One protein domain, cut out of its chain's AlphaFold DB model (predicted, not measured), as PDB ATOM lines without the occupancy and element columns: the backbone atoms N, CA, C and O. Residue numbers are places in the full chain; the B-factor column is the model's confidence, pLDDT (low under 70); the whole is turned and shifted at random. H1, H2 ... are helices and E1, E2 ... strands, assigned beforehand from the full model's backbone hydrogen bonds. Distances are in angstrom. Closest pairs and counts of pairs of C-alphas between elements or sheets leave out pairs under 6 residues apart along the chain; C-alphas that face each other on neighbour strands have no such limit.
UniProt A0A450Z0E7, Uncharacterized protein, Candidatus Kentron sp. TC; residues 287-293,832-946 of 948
ATOM      1  N   VAL A 287     538.088 723.392 392.289       91.31
ATOM      2  CA  VAL A 287     536.807 722.859 391.789       91.31
ATOM      3  C   VAL A 287     535.680 723.220 392.763       91.31
ATOM      4  O   VAL A 287     535.955 723.596 393.899       91.31
ATOM      5  N   TYR A 288     534.424 723.089 392.342       92.81
ATOM      6  CA  TYR A 288     533.248 723.132 393.221       92.81
ATOM      7  C   TYR A 288     532.992 721.751 393.853       92.81
ATOM      8  O   TYR A 288     533.476 720.754 393.312       92.81
ATOM      9  N   PRO A 289     532.265 721.646 394.983       92.38
ATOM     10  CA  PRO A 289     531.961 720.347 395.582       92.38
ATOM     11  C   PRO A 289     530.980 719.548 394.711       92.38
ATOM     12  O   PRO A 289     530.265 720.111 393.882       92.38
ATOM     13  N   TRP A 290     530.908 718.229 394.906       91.06
ATOM     14  CA  TRP A 290     529.792 717.449 394.361       91.06
ATOM     15  C   TRP A 290     528.507 717.791 395.110       91.06
ATOM     16  O   TRP A 290     528.510 717.836 396.337       91.06
ATOM     17  N   MET A 291     527.398 717.978 394.399       89.25
ATOM     18  CA  MET A 291     526.152 718.374 395.059       89.25
ATOM     19  C   MET A 291     525.496 717.210 395.807       89.25
ATOM     20  O   MET A 291     525.691 716.037 395.465       89.25
ATOM     21  N   SER A 292     524.677 717.536 396.808       86.06
ATOM     22  CA  SER A 292     523.749 716.569 397.400       86.06
ATOM     23  C   SER A 292     522.499 716.489 396.521       86.06
ATOM     24  O   SER A 292     521.984 717.537 396.121       86.06
ATOM     25  N   PRO A 293     521.966 715.301 396.186       80.00
ATOM     26  CA  PRO A 293     520.742 715.214 395.404       80.00
ATOM     27  C   PRO A 293     519.622 716.045 396.023       80.00
ATOM     28  O   PRO A 293     519.476 716.093 397.241       80.00
ATOM     29  N   ASP A 832     531.160 728.090 407.580       87.06
ATOM     30  CA  ASP A 832     531.535 728.988 406.484       87.06
ATOM     31  C   ASP A 832     530.438 730.027 406.173       87.06
ATOM     32  O   ASP A 832     530.724 731.035 405.513       87.06
ATOM     33  N   PHE A 833     529.202 729.813 406.638       90.81
ATOM     34  CA  PHE A 833     528.054 730.691 406.402       90.81
ATOM     35  C   PHE A 833     527.721 731.546 407.635       90.81
ATOM     36  O   PHE A 833     528.036 731.175 408.762       90.81
ATOM     37  N   PRO A 834     527.032 732.688 407.451       89.81
ATOM     38  CA  PRO A 834     526.463 733.430 408.571       89.81
ATOM     39  C   PRO A 834     525.404 732.613 409.320       89.81
ATOM     40  O   PRO A 834     524.593 731.944 408.684       89.81
ATOM     41  N   ASP A 835     525.331 732.760 410.642       83.56
ATOM     42  CA  ASP A 835     524.373 732.046 411.502       83.56
ATOM     43  C   ASP A 835     522.916 732.161 411.024       83.56
ATOM     44  O   ASP A 835     522.215 731.158 410.883       83.56
ATOM     45  N   TRP A 836     522.499 733.368 410.624       87.06
ATOM     46  CA  TRP A 836     521.144 733.631 410.131       87.06
ATOM     47  C   TRP A 836     520.770 732.843 408.869       87.06
ATOM     48  O   TRP A 836     519.586 732.700 408.562       87.06
ATOM     49  N   PHE A 837     521.748 732.330 408.111       90.44
ATOM     50  CA  PHE A 837     521.486 731.461 406.960       90.44
ATOM     51  C   PHE A 837     520.849 730.137 407.402       90.44
ATOM     52  O   PHE A 837     519.989 729.593 406.705       90.44
ATOM     53  N   PHE A 838     521.258 729.631 408.564       82.62
ATOM     54  CA  PHE A 838     520.704 728.427 409.168       82.62
ATOM     55  C   PHE A 838     519.484 728.738 410.028       82.62
ATOM     56  O   PHE A 838     518.477 728.053 409.875       82.62
ATOM     57  N   ASP A 839     519.541 729.791 410.849       78.25
ATOM     58  CA  ASP A 839     518.455 730.147 411.776       78.25
ATOM     59  C   ASP A 839     517.147 730.503 411.048       78.25
ATOM     60  O   ASP A 839     516.055 730.221 411.541       78.25
ATOM     61  N   ASN A 840     517.258 731.082 409.847       84.81
ATOM     62  CA  ASN A 840     516.118 731.409 408.989       84.81
ATOM     63  C   ASN A 840     515.928 730.392 407.854       84.81
ATOM     64  O   ASN A 840     515.338 730.716 406.828       84.81
ATOM     65  N   ASP A 841     516.490 729.189 407.976       84.81
ATOM     66  CA  ASP A 841     516.255 728.080 407.047       84.81
ATOM     67  C   ASP A 841     516.555 728.374 405.561       84.81
ATOM     68  O   ASP A 841     516.101 727.654 404.669       84.81
ATOM     69  N   TRP A 842     517.405 729.362 405.252       89.94
ATOM     70  CA  TRP A 842     517.754 729.723 403.871       89.94
ATOM     71  C   TRP A 842     518.369 728.560 403.092       89.94
ATOM     72  O   TRP A 842     518.114 728.435 401.895       89.94
ATOM     73  N   ARG A 843     519.100 727.657 403.761       86.81
ATOM     74  CA  ARG A 843     519.646 726.422 403.159       86.81
ATOM     75  C   ARG A 843     518.601 725.581 402.417       86.81
ATOM     76  O   ARG A 843     518.952 724.870 401.482       86.81
ATOM     77  N   ASN A 844     517.332 725.691 402.806       83.62
ATOM     78  CA  ASN A 844     516.223 724.962 402.206       83.62
ATOM     79  C   ASN A 844     515.783 725.545 400.854       83.62
ATOM     80  O   ASN A 844     515.162 724.845 400.063       83.62
ATOM     81  N   PHE A 845     516.115 726.802 400.567       88.06
ATOM     82  CA  PHE A 845     515.699 727.499 399.347       88.06
ATOM     83  C   PHE A 845     516.829 727.665 398.333       88.06
ATOM     84  O   PHE A 845     516.574 728.101 397.211       88.06
ATOM     85  N   ILE A 846     518.067 727.336 398.717       91.12
ATOM     86  CA  ILE A 846     519.255 727.524 397.885       91.12
ATOM     87  C   ILE A 846     519.702 726.206 397.255       91.12
ATOM     88  O   ILE A 846     519.975 725.212 397.924       91.12
ATOM     89  N   TYR A 847     519.833 726.242 395.936       90.62
ATOM     90  CA  TYR A 847     520.273 725.147 395.088       90.62
ATOM     91  C   TYR A 847     521.473 725.574 394.254       90.62
ATOM     92  O   TYR A 847     521.652 726.758 393.962       90.62
ATOM     93  N   MET A 848     522.300 724.615 393.859       92.12
ATOM     94  CA  MET A 848     523.510 724.873 393.092       92.12
ATOM     95  C   MET A 848     523.601 723.947 391.885       92.12
ATOM     96  O   MET A 848     523.231 722.776 391.952       92.12
ATOM     97  N   ALA A 849     524.166 724.465 390.798       92.25
ATOM     98  CA  ALA A 849     524.637 723.677 389.668       92.25
ATOM     99  C   ALA A 849     526.074 724.080 389.320       92.25
ATOM    100  O   ALA A 849     526.396 725.267 389.288       92.25
ATOM    101  N   ALA A 850     526.930 723.101 389.027       92.31
ATOM    102  CA  ALA A 850     528.295 723.312 388.544       92.31
ATOM    103  C   ALA A 850     528.519 722.595 387.208       92.31
ATOM    104  O   ALA A 850     527.912 721.576 386.928       92.31
ATOM    105  N   SER A 851     529.396 723.108 386.357       91.06
ATOM    106  CA  SER A 851     529.837 722.433 385.131       91.06
ATOM    107  C   SER A 851     530.582 721.133 385.455       91.06
ATOM    108  O   SER A 851     531.337 721.079 386.426       91.06
ATOM    109  N   SER A 852     530.436 720.097 384.620       88.94
ATOM    110  CA  SER A 852     531.160 718.819 384.781       88.94
ATOM    111  C   SER A 852     532.676 719.026 384.849       88.94
ATOM    112  O   SER A 852     533.366 718.355 385.612       88.94
ATOM    113  N   ALA A 853     533.194 720.000 384.099       87.94
ATOM    114  CA  ALA A 853     534.608 720.345 384.096       87.94
ATOM    115  C   ALA A 853     535.113 720.975 385.404       87.94
ATOM    116  O   ALA A 853     536.299 720.852 385.703       87.94
ATOM    117  N   ARG A 854     534.241 721.634 386.179       90.19
ATOM    118  CA  ARG A 854     534.568 722.238 387.481       90.19
ATOM    119  C   ARG A 854     534.110 721.392 388.667       90.19
ATOM    120  O   ARG A 854     534.254 721.845 389.799       90.19
ATOM    121  N   LEU A 855     533.583 720.192 388.434       90.94
ATOM    122  CA  LEU A 855     533.395 719.192 389.483       90.94
ATOM    123  C   LEU A 855     534.725 718.484 389.790       90.94
ATOM    124  O   LEU A 855     535.640 718.488 388.960       90.94
ATOM    125  N   PRO A 856     534.852 717.837 390.957       89.75
ATOM    126  CA  PRO A 856     536.053 717.091 391.294       89.75
ATOM    127  C   PRO A 856     536.338 715.973 390.276       89.75
ATOM    128  O   PRO A 856     535.446 715.200 389.916       89.75
ATOM    129  N   GLY A 857     537.586 715.907 389.796       85.06
ATOM    130  CA  GLY A 857     538.005 715.024 388.697       85.06
ATOM    131  C   GLY A 857     537.766 715.590 387.288       85.06
ATOM    132  O   GLY A 857     538.162 714.959 386.307       85.06
ATOM    133  N   GLY A 858     537.142 716.767 387.176       85.75
ATOM    134  CA  GLY A 858     536.983 717.504 385.926       85.75
ATOM    135  C   GLY A 858     538.284 718.146 385.430       85.75
ATOM    136  O   GLY A 858     539.309 718.152 386.112       85.75
ATOM    137  N   LYS A 859     538.248 718.703 384.214       83.75
ATOM    138  CA  LYS A 859     539.417 719.322 383.554       83.75
ATOM    139  C   LYS A 859     539.892 720.617 384.228       83.75
ATOM    140  O   LYS A 859     541.012 721.048 383.984       83.75
ATOM    141  N   GLY A 860     539.064 721.215 385.084       81.12
ATOM    142  CA  GLY A 860     539.339 722.485 385.751       81.12
ATOM    143  C   GLY A 860     538.968 723.712 384.918       81.12
ATOM    144  O   GLY A 860     539.007 724.813 385.446       81.12
ATOM    145  N   ASP A 861     538.568 723.551 383.658       80.44
ATOM    146  CA  ASP A 861     538.059 724.604 382.787       80.44
ATOM    147  C   ASP A 861     536.928 724.067 381.903       80.44
ATOM    148  O   ASP A 861     537.001 722.967 381.356       80.44
ATOM    149  N   CYS A 862     535.839 724.822 381.765       81.50
ATOM    150  CA  CYS A 862     534.764 724.417 380.867       81.50
ATOM    151  C   CYS A 862     535.013 725.037 379.476       81.50
ATOM    152  O   CYS A 862     535.154 726.252 379.331       81.50
ATOM    153  N   SER A 863     535.118 724.206 378.434       72.69
ATOM    154  CA  SER A 863     535.198 724.664 377.041       72.69
ATOM    155  C   SER A 863     533.795 724.921 376.490       72.69
ATOM    156  O   SER A 863     532.890 724.115 376.725       72.69
ATOM    157  N   LEU A 864     533.615 726.019 375.741       64.94
ATOM    158  CA  LEU A 864     532.326 726.421 375.158       64.94
ATOM    159  C   LEU A 864     531.594 725.224 374.516       64.94
ATOM    160  O   LEU A 864     532.082 724.658 373.540       64.94
ATOM    161  N   ASN A 865     530.403 724.915 375.042       57.69
ATOM    162  CA  ASN A 865     529.395 723.955 374.557       57.69
ATOM    163  C   ASN A 865     529.579 722.442 374.803       57.69
ATOM    164  O   ASN A 865     528.618 721.728 374.531       57.69
ATOM    165  N   ASP A 866     530.695 721.948 375.353       65.00
ATOM    166  CA  ASP A 866     530.828 720.502 375.654       65.00
ATOM    167  C   ASP A 866     530.669 720.168 377.150       65.00
ATOM    168  O   ASP A 866     530.124 719.120 377.482       65.00
ATOM    169  N   ASP A 867     531.080 721.071 378.055       80.31
ATOM    170  CA  ASP A 867     531.099 720.810 379.509       80.31
ATOM    171  C   ASP A 867     530.534 721.970 380.378       80.31
ATOM    172  O   ASP A 867     530.374 721.803 381.588       80.31
ATOM    173  N   CYS A 868     530.236 723.153 379.808       88.94
ATOM    174  CA  CYS A 868     529.746 724.341 380.541       88.94
ATOM    175  C   CYS A 868     528.222 724.352 380.768       88.94
ATOM    176  O   CYS A 868     527.455 723.763 380.007       88.94
ATOM    177  N   LEU A 869     527.770 725.131 381.757       91.31
ATOM    178  CA  LEU A 869     526.357 725.476 381.923       91.31
ATOM    179  C   LEU A 869     525.948 726.621 380.981       91.31
ATOM    180  O   LEU A 869     526.756 727.476 380.597       91.31
ATOM    181  N   THR A 870     524.660 726.670 380.654       91.94
ATOM    182  CA  THR A 870     524.027 727.720 379.853       91.94
ATOM    183  C   THR A 870     523.025 728.510 380.691       91.94
ATOM    184  O   THR A 870     522.133 727.942 381.303       91.94
ATOM    185  N   LEU A 871     523.110 729.841 380.682       93.31
ATOM    186  CA  LEU A 871     522.154 730.742 381.323       93.31
ATOM    187  C   LEU A 871     521.437 731.603 380.278       93.31
ATOM    188  O   LEU A 871     522.049 732.446 379.613       93.31
ATOM    189  N   LYS A 872     520.118 731.445 380.180       94.00
ATOM    190  CA  LYS A 872     519.218 732.331 379.434       94.00
ATOM    191  C   LYS A 872     518.789 733.481 380.347       94.00
ATOM    192  O   LYS A 872     518.156 733.257 381.368       94.00
ATOM    193  N   THR A 873     519.110 734.725 379.997       93.25
ATOM    194  CA  THR A 873     518.629 735.912 380.724       93.25
ATOM    195  C   THR A 873     517.574 736.652 379.903       93.25
ATOM    196  O   THR A 873     517.907 737.289 378.900       93.25
ATOM    197  N   ALA A 874     516.315 736.609 380.343       91.44
ATOM    198  CA  ALA A 874     515.206 737.361 379.762       91.44
ATOM    199  C   ALA A 874     515.195 738.806 380.294       91.44
ATOM    200  O   ALA A 874     514.749 739.088 381.410       91.44
ATOM    201  N   GLY A 875     515.714 739.737 379.493       87.81
ATOM    202  CA  GLY A 875     515.781 741.162 379.809       87.81
ATOM    203  C   GLY A 875     514.651 741.990 379.189       87.81
ATOM    204  O   GLY A 875     513.782 741.502 378.463       87.81
ATOM    205  N   LEU A 876     514.681 743.305 379.427       87.06
ATOM    206  CA  LEU A 876     513.753 744.243 378.776       87.06
ATOM    207  C   LEU A 876     513.926 744.253 377.246       87.06
ATOM    208  O   LEU A 876     512.927 744.324 376.532       87.06
ATOM    209  N   GLY A 877     515.167 744.107 376.765       85.75
ATOM    210  CA  GLY A 877     515.542 744.083 375.344       85.75
ATOM    211  C   GLY A 877     515.512 742.708 374.663       85.75
ATOM    212  O   GLY A 877     516.036 742.587 373.561       85.75
ATOM    213  N   GLY A 878     514.934 741.681 375.298       89.12
ATOM    214  CA  GLY A 878     514.896 740.304 374.791       89.12
ATOM    215  C   GLY A 878     515.749 739.332 375.610       89.12
ATOM    216  O   GLY A 878     516.257 739.683 376.677       89.12
ATOM    217  N   THR A 879     515.884 738.099 375.119       92.88
ATOM    218  CA  THR A 879     516.636 737.033 375.796       92.88
ATOM    219  C   THR A 879     518.085 737.006 375.326       92.88
ATOM    220  O   THR A 879     518.358 736.957 374.129       92.88
ATOM    221  N   THR A 880     519.013 737.008 376.276       94.31
ATOM    222  CA  THR A 880     520.449 736.795 376.046       94.31
ATOM    223  C   THR A 880     520.841 735.403 376.527       94.31
ATOM    224  O   THR A 880     520.227 734.886 377.457       94.31
ATOM    225  N   VAL A 881     521.834 734.782 375.893       93.00
ATOM    226  CA  VAL A 881     522.302 733.432 376.238       93.00
ATOM    227  C   VAL A 881     523.787 733.490 376.550       93.00
ATOM    228  O   VAL A 881     524.558 734.060 375.777       93.00
ATOM    229  N   ARG A 882     524.172 732.904 377.680       91.62
ATOM    230  CA  ARG A 882     525.553 732.781 378.140       91.62
ATOM    231  C   ARG A 882     525.884 731.297 378.319       91.62
ATOM    232  O   ARG A 882     525.237 730.669 379.140       91.62
ATOM    233  N   ALA A 883     526.835 730.748 377.563       90.31
ATOM    234  CA  ALA A 883     527.143 729.303 377.520       90.31
ATOM    235  C   ALA A 883     528.530 728.936 378.094       90.31
ATOM    236  O   ALA A 883     529.042 727.847 377.859       90.31
ATOM    237  N   ASP A 884     529.158 729.868 378.810       89.19
ATOM    238  CA  ASP A 884     530.454 729.751 379.495       89.19
ATOM    239  C   ASP A 884     530.282 729.769 381.027       89.19
ATOM    240  O   ASP A 884     531.131 730.286 381.751       89.19
ATOM    241  N   VAL A 885     529.137 729.307 381.544       91.44
ATOM    242  CA  VAL A 885     528.853 729.386 382.982       91.44
ATOM    243  C   VAL A 885     529.460 728.183 383.701       91.44
ATOM    244  O   VAL A 885     529.108 727.036 383.436       91.44
ATOM    245  N   GLU A 886     530.369 728.456 384.636       91.75
ATOM    246  CA  GLU A 886     531.067 727.425 385.409       91.75
ATOM    247  C   GLU A 886     530.235 726.860 386.554       91.75
ATOM    248  O   GLU A 886     530.285 725.659 386.802       91.75
ATOM    249  N   ALA A 887     529.501 727.725 387.251       93.81
ATOM    250  CA  ALA A 887     528.560 727.369 388.297       93.81
ATOM    251  C   ALA A 887     527.535 728.486 388.504       93.81
ATOM    252  O   ALA A 887     527.771 729.659 388.183       93.81
ATOM    253  N   LEU A 888     526.384 728.120 389.050       94.75
ATOM    254  CA  LEU A 888     525.329 729.044 389.432       94.75
ATOM    255  C   LEU A 888     524.598 728.570 390.684       94.75
ATOM    256  O   LEU A 888     524.579 727.386 391.015       94.75
ATOM    257  N   LEU A 889     523.990 729.538 391.350       95.69
ATOM    258  CA  LEU A 889     523.090 729.387 392.474       95.69
ATOM    259  C   LEU A 889     521.673 729.739 392.045       95.69
ATOM    260  O   LEU A 889     521.478 730.692 391.283       95.69
ATOM    261  N   ILE A 890     520.705 729.010 392.581       93.31
ATOM    262  CA  ILE A 890     519.275 729.221 392.384       93.31
ATOM    263  C   ILE A 890     518.647 729.386 393.767       93.31
ATOM    264  O   ILE A 890     518.772 728.506 394.612       93.31
ATOM    265  N   SER A 891     517.993 730.516 393.999       93.25
ATOM    266  CA  SER A 891     517.022 730.680 395.078       93.25
ATOM    267  C   SER A 891     515.664 730.315 394.511       93.25
ATOM    268  O   SER A 891     515.293 730.856 393.473       93.25
ATOM    269  N   ALA A 892     514.928 729.451 395.197       88.56
ATOM    270  CA  ALA A 892     513.555 729.118 394.832       88.56
ATOM    271  C   ALA A 892     512.602 730.329 394.992       88.56
ATOM    272  O   ALA A 892     511.502 730.364 394.446       88.56
ATOM    273  N   GLY A 893     513.000 731.343 395.767       88.06
ATOM    274  CA  GLY A 893     512.163 732.503 396.074       88.06
ATOM    275  C   GLY A 893     510.899 732.143 396.864       88.06
ATOM    276  O   GLY A 893     510.769 731.031 397.377       88.06
ATOM    277  N   GLY A 894     509.967 733.085 396.989       83.88
ATOM    278  CA  GLY A 894     508.678 732.844 397.650       83.88
ATOM    279  C   GLY A 894     507.650 732.121 396.776       83.88
ATOM    280  O   GLY A 894     507.805 732.008 395.560       83.88
ATOM    281  N   ARG A 895     506.554 731.659 397.387       81.25
ATOM    282  CA  ARG A 895     505.446 731.001 396.677       81.25
ATOM    283  C   ARG A 895     504.873 731.846 395.532       81.25
ATOM    284  O   ARG A 895     504.570 733.027 395.688       81.25
ATOM    285  N   THR A 896     504.640 731.195 394.393       83.31
ATOM    286  CA  THR A 896     503.942 731.770 393.233       83.31
ATOM    287  C   THR A 896     502.453 732.003 393.495       83.31
ATOM    288  O   THR A 896     501.782 731.155 394.088       83.31
ATOM    289  N   ASP A 897     501.926 733.104 392.974       75.50
ATOM    290  CA  ASP A 897     500.592 733.663 393.228       75.50
ATOM    291  C   ASP A 897     499.660 733.641 391.996       75.50
ATOM    292  O   ASP A 897     498.516 734.093 392.057       75.50
ATOM    293  N   GLY A 898     500.110 733.087 390.866       74.25
ATOM    294  CA  GLY A 898     499.329 733.019 389.628       74.25
ATOM    295  C   GLY A 898     498.306 731.869 389.566       74.25
ATOM    296  O   GLY A 898     498.543 730.774 390.091       74.25
ATOM    297  N   PRO A 899     497.171 732.045 388.857       70.69
ATOM    298  CA  PRO A 899     496.241 730.950 388.606       70.69
ATOM    299  C   PRO A 899     496.910 729.885 387.720       70.69
ATOM    300  O   PRO A 899     497.324 730.173 386.597       70.69
ATOM    301  N   ASN A 900     496.951 728.635 388.198       76.56
ATOM    302  CA  ASN A 900     497.552 727.456 387.543       76.56
ATOM    303  C   ASN A 900     499.089 727.351 387.572       76.56
ATOM    304  O   ASN A 900     499.648 726.581 386.784       76.56
ATOM    305  N   CYS A 901     499.789 728.053 388.469       81.31
ATOM    306  CA  CYS A 901     501.203 727.743 388.692       81.31
ATOM    307  C   CYS A 901     501.348 726.289 389.192       81.31
ATOM    308  O   CYS A 901     500.541 725.808 389.988       81.31
ATOM    309  N   ARG A 902     502.354 725.556 388.696       68.94
ATOM    310  CA  ARG A 902     502.546 724.116 388.980       68.94
ATOM    311  C   ARG A 902     503.173 723.818 390.349       68.94
ATOM    312  O   ARG A 902     503.336 722.644 390.685       68.94
ATOM    313  N   LEU A 903     503.531 724.847 391.112       71.56
ATOM    314  CA  LEU A 903     504.337 724.694 392.317       71.56
ATOM    315  C   LEU A 903     503.544 724.184 393.508       71.56
ATOM    316  O   LEU A 903     502.433 724.628 393.801       71.56
ATOM    317  N   VAL A 904     504.182 723.261 394.220       71.12
ATOM    318  CA  VAL A 904     503.742 722.749 395.513       71.12
ATOM    319  C   VAL A 904     504.988 722.720 396.383       71.12
ATOM    320  O   VAL A 904     505.823 721.842 396.208       71.12
ATOM    321  N   ARG A 905     505.146 723.681 397.292       74.31
ATOM    322  CA  ARG A 905     506.231 723.667 398.282       74.31
ATOM    323  C   ARG A 905     505.659 723.350 399.672       74.31
ATOM    324  O   ARG A 905     504.602 723.892 400.000       74.31
ATOM    325  N   PRO A 906     506.308 722.470 400.461       71.25
ATOM    326  CA  PRO A 906     507.496 721.678 400.113       71.25
ATOM    327  C   PRO A 906     507.184 720.535 399.121       71.25
ATOM    328  O   PRO A 906     506.094 719.962 399.130       71.25
ATOM    329  N   SER A 907     508.154 720.163 398.276       75.06
ATOM    330  CA  SER A 907     508.087 718.975 397.407       75.06
ATOM    331  C   SER A 907     509.463 718.341 397.243       75.06
ATOM    332  O   SER A 907     510.466 719.040 397.228       75.06
ATOM    333  N   SER A 908     509.502 717.015 397.100       72.69
ATOM    334  CA  SER A 908     510.694 716.253 396.716       72.69
ATOM    335  C   SER A 908     510.893 716.165 395.198       72.69
ATOM    336  O   SER A 908     511.916 715.652 394.751       72.69
ATOM    337  N   ASN A 909     509.922 716.639 394.405       79.19
ATOM    338  CA  ASN A 909     510.036 716.722 392.956       79.19
ATOM    339  C   ASN A 909     510.551 718.122 392.571       79.19
ATOM    340  O   ASN A 909     509.809 719.090 392.763       79.19
ATOM    341  N   PRO A 910     511.760 718.234 391.993       80.00
ATOM    342  CA  PRO A 910     512.310 719.516 391.573       80.00
ATOM    343  C   PRO A 910     511.413 720.289 390.587       80.00
ATOM    344  O   PRO A 910     511.318 721.505 390.704       80.00
ATOM    345  N   ASP A 911     510.653 719.610 389.715       81.44
ATOM    346  CA  ASP A 911     509.700 720.235 388.768       81.44
ATOM    347  C   ASP A 911     508.506 720.921 389.449       81.44
ATOM    348  O   ASP A 911     507.740 721.659 388.823       81.44
ATOM    349  N   ARG A 912     508.267 720.594 390.721       81.19
ATOM    350  CA  ARG A 912     507.233 721.213 391.562       81.19
ATOM    351  C   ARG A 912     507.820 722.202 392.557       81.19
ATOM    352  O   ARG A 912     507.051 722.813 393.300       81.19
ATOM    353  N   TYR A 913     509.146 722.307 392.586       84.00
ATOM    354  CA  TYR A 913     509.884 723.132 393.518       84.00
ATOM    355  C   TYR A 913     510.502 724.350 392.831       84.00
ATOM    356  O   TYR A 913     510.343 725.434 393.365       84.00
ATOM    357  N   PHE A 914     511.112 724.207 391.655       87.94
ATOM    358  CA  PHE A 914     511.640 725.313 390.844       87.94
ATOM    359  C   PHE A 914     510.755 725.584 389.621       87.94
ATOM    360  O   PHE A 914     509.890 724.778 389.261       87.94
ATOM    361  N   GLU A 915     510.969 726.721 388.968       88.38
ATOM    362  CA  GLU A 915     510.161 727.221 387.862       88.38
ATOM    363  C   GLU A 915     510.912 727.284 386.531       88.38
ATOM    364  O   GLU A 915     512.104 727.576 386.438       88.38
ATOM    365  N   GLY A 916     510.173 727.073 385.440       87.06
ATOM    366  CA  GLY A 916     510.722 727.189 384.091       87.06
ATOM    367  C   GLY A 916     511.886 726.224 383.849       87.06
ATOM    368  O   GLY A 916     511.775 725.033 384.125       87.06
ATOM    369  N   GLU A 917     512.986 726.743 383.304       88.56
ATOM    370  CA  GLU A 917     514.207 725.969 383.010       88.56
ATOM    371  C   GLU A 917     515.092 725.765 384.251       88.56
ATOM    372  O   GLU A 917     516.132 725.128 384.159       88.56
ATOM    373  N   ASN A 918     514.714 726.314 385.410       89.69
ATOM    374  CA  ASN A 918     515.469 726.121 386.650       89.69
ATOM    375  C   ASN A 918     515.102 724.825 387.366       89.69
ATOM    376  O   ASN A 918     515.799 724.453 388.305       89.69
ATOM    377  N   ALA A 919     514.043 724.139 386.925       83.50
ATOM    378  CA  ALA A 919     513.752 722.776 387.332       83.50
ATOM    379  C   ALA A 919     514.864 721.830 386.826       83.50
ATOM    380  O   ALA A 919     515.024 721.675 385.611       83.50
ATOM    381  N   PRO A 920     515.633 721.203 387.738       67.69
ATOM    382  CA  PRO A 920     516.684 720.244 387.422       67.69
ATOM    383  C   PRO A 920     516.213 719.163 386.450       67.69
ATOM    384  O   PRO A 920     515.201 718.499 386.687       67.69
ATOM    385  N   SER A 921     516.981 718.923 385.391       65.88
ATOM    386  CA  SER A 921     516.770 717.779 384.505       65.88
ATOM    387  C   SER A 921     518.114 717.155 384.152       65.88
ATOM    388  O   SER A 921     519.112 717.847 383.952       65.88
ATOM    389  N   THR A 922     518.150 715.825 384.065       58.66
ATOM    390  CA  THR A 922     519.404 715.069 383.916       58.66
ATOM    391  C   THR A 922     520.194 715.445 382.660       58.66
ATOM    392  O   THR A 922     521.418 715.325 382.653       58.66
ATOM    393  N   ASP A 923     519.515 715.971 381.637       60.16
ATOM    394  CA  ASP A 923     520.068 716.131 380.291       60.16
ATOM    395  C   ASP A 923     520.195 717.602 379.851       60.16
ATOM    396  O   ASP A 923     520.793 717.877 378.811       60.16
ATOM    397  N   ASN A 924     519.665 718.565 380.618       70.25
ATOM    398  CA  ASN A 924     519.698 719.983 380.253       70.25
ATOM    399  C   ASN A 924     520.590 720.773 381.217       70.25
ATOM    400  O   ASN A 924     520.268 720.922 382.388       70.25
ATOM    401  N   ALA A 925     521.697 721.318 380.715       84.56
ATOM    402  CA  ALA A 925     522.566 722.230 381.465       84.56
ATOM    403  C   ALA A 925     522.130 723.702 381.309       84.56
ATOM    404  O   ALA A 925     522.960 724.607 381.403       84.56
ATOM    405  N   THR A 926     520.854 723.946 380.997       90.19
ATOM    406  CA  THR A 926     520.308 725.279 380.723       90.19
ATOM    407  C   THR A 926     519.458 725.767 381.880       90.19
ATOM    408  O   THR A 926     518.555 725.067 382.304       90.19
ATOM    409  N   PHE A 927     519.689 727.009 382.295       92.94
ATOM    410  CA  PHE A 927     518.980 727.688 383.373       92.94
ATOM    411  C   PHE A 927     518.410 729.020 382.880       92.94
ATOM    412  O   PHE A 927     518.875 729.581 381.878       92.94
ATOM    413  N   GLU A 928     517.416 729.557 383.584       92.81
ATOM    414  CA  GLU A 928     516.738 730.803 383.231       92.81
ATOM    415  C   GLU A 928     516.806 731.838 384.360       92.81
ATOM    416  O   GLU A 928     516.525 731.579 385.526       92.81
ATOM    417  N   ARG A 929     517.104 733.082 383.985       92.44
ATOM    418  CA  ARG A 929     516.953 734.258 384.841       92.44
ATOM    419  C   ARG A 929     516.070 735.286 384.161       92.44
ATOM    420  O   ARG A 929     516.310 735.643 383.007       92.44
ATOM    421  N   ARG A 930     515.118 735.860 384.895       90.12
ATOM    422  CA  ARG A 930     514.271 736.949 384.396       90.12
ATOM    423  C   ARG A 930     514.601 738.269 385.075       90.12
ATOM    424  O   ARG A 930     514.951 738.322 386.249       90.12
ATOM    425  N   HIS A 931     514.514 739.354 384.315       85.88
ATOM    426  CA  HIS A 931     514.508 740.699 384.882       85.88
ATOM    427  C   HIS A 931     513.230 740.895 385.716       85.88
ATOM    428  O   HIS A 931     512.171 740.470 385.273       85.88
ATOM    429  N   GLU A 932     513.286 741.611 386.847       75.88
ATOM    430  CA  GLU A 932     512.143 741.813 387.770       75.88
ATOM    431  C   GLU A 932     510.844 742.215 387.043       75.88
ATOM    432  O   GLU A 932     509.808 741.587 387.187       75.88
ATOM    433  N   ARG A 933     510.915 743.215 386.151       76.69
ATOM    434  CA  ARG A 933     509.776 743.676 385.318       76.69
ATOM    435  C   ARG A 933     509.252 742.674 384.270       76.69
ATOM    436  O   ARG A 933     508.333 743.002 383.523       76.69
ATOM    437  N   ARG A 934     509.896 741.518 384.124       75.38
ATOM    438  CA  ARG A 934     509.516 740.405 383.241       75.38
ATOM    439  C   ARG A 934     509.146 739.148 384.039       75.38
ATOM    440  O   ARG A 934     508.748 738.175 383.405       75.38
ATOM    441  N   SER A 935     509.282 739.154 385.371       70.81
ATOM    442  CA  SER A 935     508.705 738.096 386.203       70.81
ATOM    443  C   SER A 935     507.195 738.109 386.036       70.81
ATOM    444  O   SER A 935     506.576 739.171 385.959       70.81
ATOM    445  N   ASP A 936     506.618 736.919 385.957       77.38
ATOM    446  CA  ASP A 936     505.181 736.719 386.035       77.38
ATOM    447  C   ASP A 936     504.839 736.058 387.376       77.38
ATOM    448  O   ASP A 936     505.722 735.687 388.150       77.38
ATOM    449  N   ALA A 937     503.546 735.922 387.654       79.25
ATOM    450  CA  ALA A 937     503.058 735.361 388.909       79.25
ATOM    451  C   ALA A 937     503.459 733.882 389.130       79.25
ATOM    452  O   ALA A 937     503.262 733.358 390.222       79.25
ATOM    453  N   CYS A 938     504.016 733.205 388.117       85.06
ATOM    454  CA  CYS A 938     504.502 731.828 388.174       85.06
ATOM    455  C   CYS A 938     506.032 731.701 388.041       85.06
ATOM    456  O   CYS A 938     506.503 730.593 387.800       85.06
ATOM    457  N   PHE A 939     506.802 732.788 388.170       87.50
ATOM    458  CA  PHE A 939     508.269 732.740 388.157       87.50
ATOM    459  C   PHE A 939     508.842 733.626 389.270       87.50
ATOM    460  O   PHE A 939     508.812 734.860 389.172       87.50
ATOM    461  N   ARG A 940     509.357 732.992 390.323       88.25
ATOM    462  CA  ARG A 940     509.908 733.604 391.541       88.25
ATOM    463  C   ARG A 940     511.368 733.217 391.789       88.25
ATOM    464  O   ARG A 940     512.037 733.918 392.545       88.25
ATOM    465  N   ASP A 941     511.879 732.213 391.088       90.50
ATOM    466  CA  ASP A 941     513.268 731.796 391.153       90.50
ATOM    467  C   ASP A 941     514.239 732.939 390.824       90.50
ATOM    468  O   ASP A 941     514.091 733.680 389.840       90.50
ATOM    469  N   GLN A 942     515.314 733.032 391.603       91.75
ATOM    470  CA  GLN A 942     516.434 733.923 391.322       91.75
ATOM    471  C   GLN A 942     517.698 733.129 391.049       91.75
ATOM    472  O   GLN A 942     518.104 732.294 391.845       91.75
ATOM    473  N   VAL A 943     518.379 733.460 389.952       93.88
ATOM    474  CA  VAL A 943     519.638 732.813 389.572       93.88
ATOM    475  C   VAL A 943     520.802 733.792 389.667       93.88
ATOM    476  O   VAL A 943     520.741 734.918 389.152       93.88
ATOM    477  N   LYS A 944     521.903 733.343 390.266       94.31
ATOM    478  CA  LYS A 944     523.174 734.068 390.325       94.31
ATOM    479  C   LYS A 944     524.300 733.179 389.809       94.31
ATOM    480  O   LYS A 944     524.444 732.045 390.231       94.31
ATOM    481  N   VAL A 945     525.107 733.711 388.895       94.38
ATOM    482  CA  VAL A 945     526.357 733.058 388.483       94.38
ATOM    483  C   VAL A 945     527.359 733.204 389.623       94.38
ATOM    484  O   VAL A 945     527.513 734.318 390.132       94.38
ATOM    485  N   VAL A 946     528.004 732.103 390.006       92.50
ATOM    486  CA  VAL A 946     529.076 732.114 391.010       92.50
ATOM    487  C   VAL A 946     530.315 732.751 390.379       92.50
ATOM    488  O   VAL A 946     530.599 732.493 389.204       92.50
TER     489      VAL A 946
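What this domain is: This is residues 287 to 293 and 832 to 946 of the 948 residues of an uncharacterized protein of Candidatus Kentron sp. TC (UniProt A0A450Z0E7). Little of this domain is regular: two three-stranded sheets, E1-E4-E6 antiparallel and E3-E2-E5 mixed, form a small sandwich, only partly face to face, strands crossed, with long loops. Residues 834 to 841, including H1, stick out. The printed part has 122 residues, H1 then E1 to E6, mostly strand, under half in named elements; it is compact, radius of gyration of the C-alphas 15.1 A, spanning 44 by 39 by 25 A.

Where its parts are: H1, residues 835 to 839, begins at C-alpha (524.373, 732.046, 411.502). E1 is 846 to 850, E2 869 to 875 (19.0 A), E3 878 to 885 (19.5 A), E4 887 to 891, E5 926 to 930, E6 942 to 945, ending at C-alpha (526.357, 733.058, 388.483).

How they stand to each other: Inner strand E4 is antiparallel to E1 (N 847 to O 890, 2.8 A) and E6 (N 889 to O 944, 2.8 A). E2 and E3 form a hairpin (N 871 to O 882, 2.8 A); E2 is parallel to E5 (N 872 to O 927, 2.8 A). The sheets' strands stand at 50 degrees; the closest C-alphas of E5 and E6, Arg 929 and Val 943, are 5.6 A apart. H1 is on neither sheet; its O i to N i+4 pair is within hydrogen-bond range.

The domain as a whole: The farthest C-alphas, Lys 859 and Pro 899, are 45.0 A apart. Residues 294 to 831 are cut out, a 20.7 A gap between C-alphas. Links E1 to E2, E4 to E5 and E5 to E6 are long. Residues 864 to 866, 902 and 920 to 923 have pLDDT under 70.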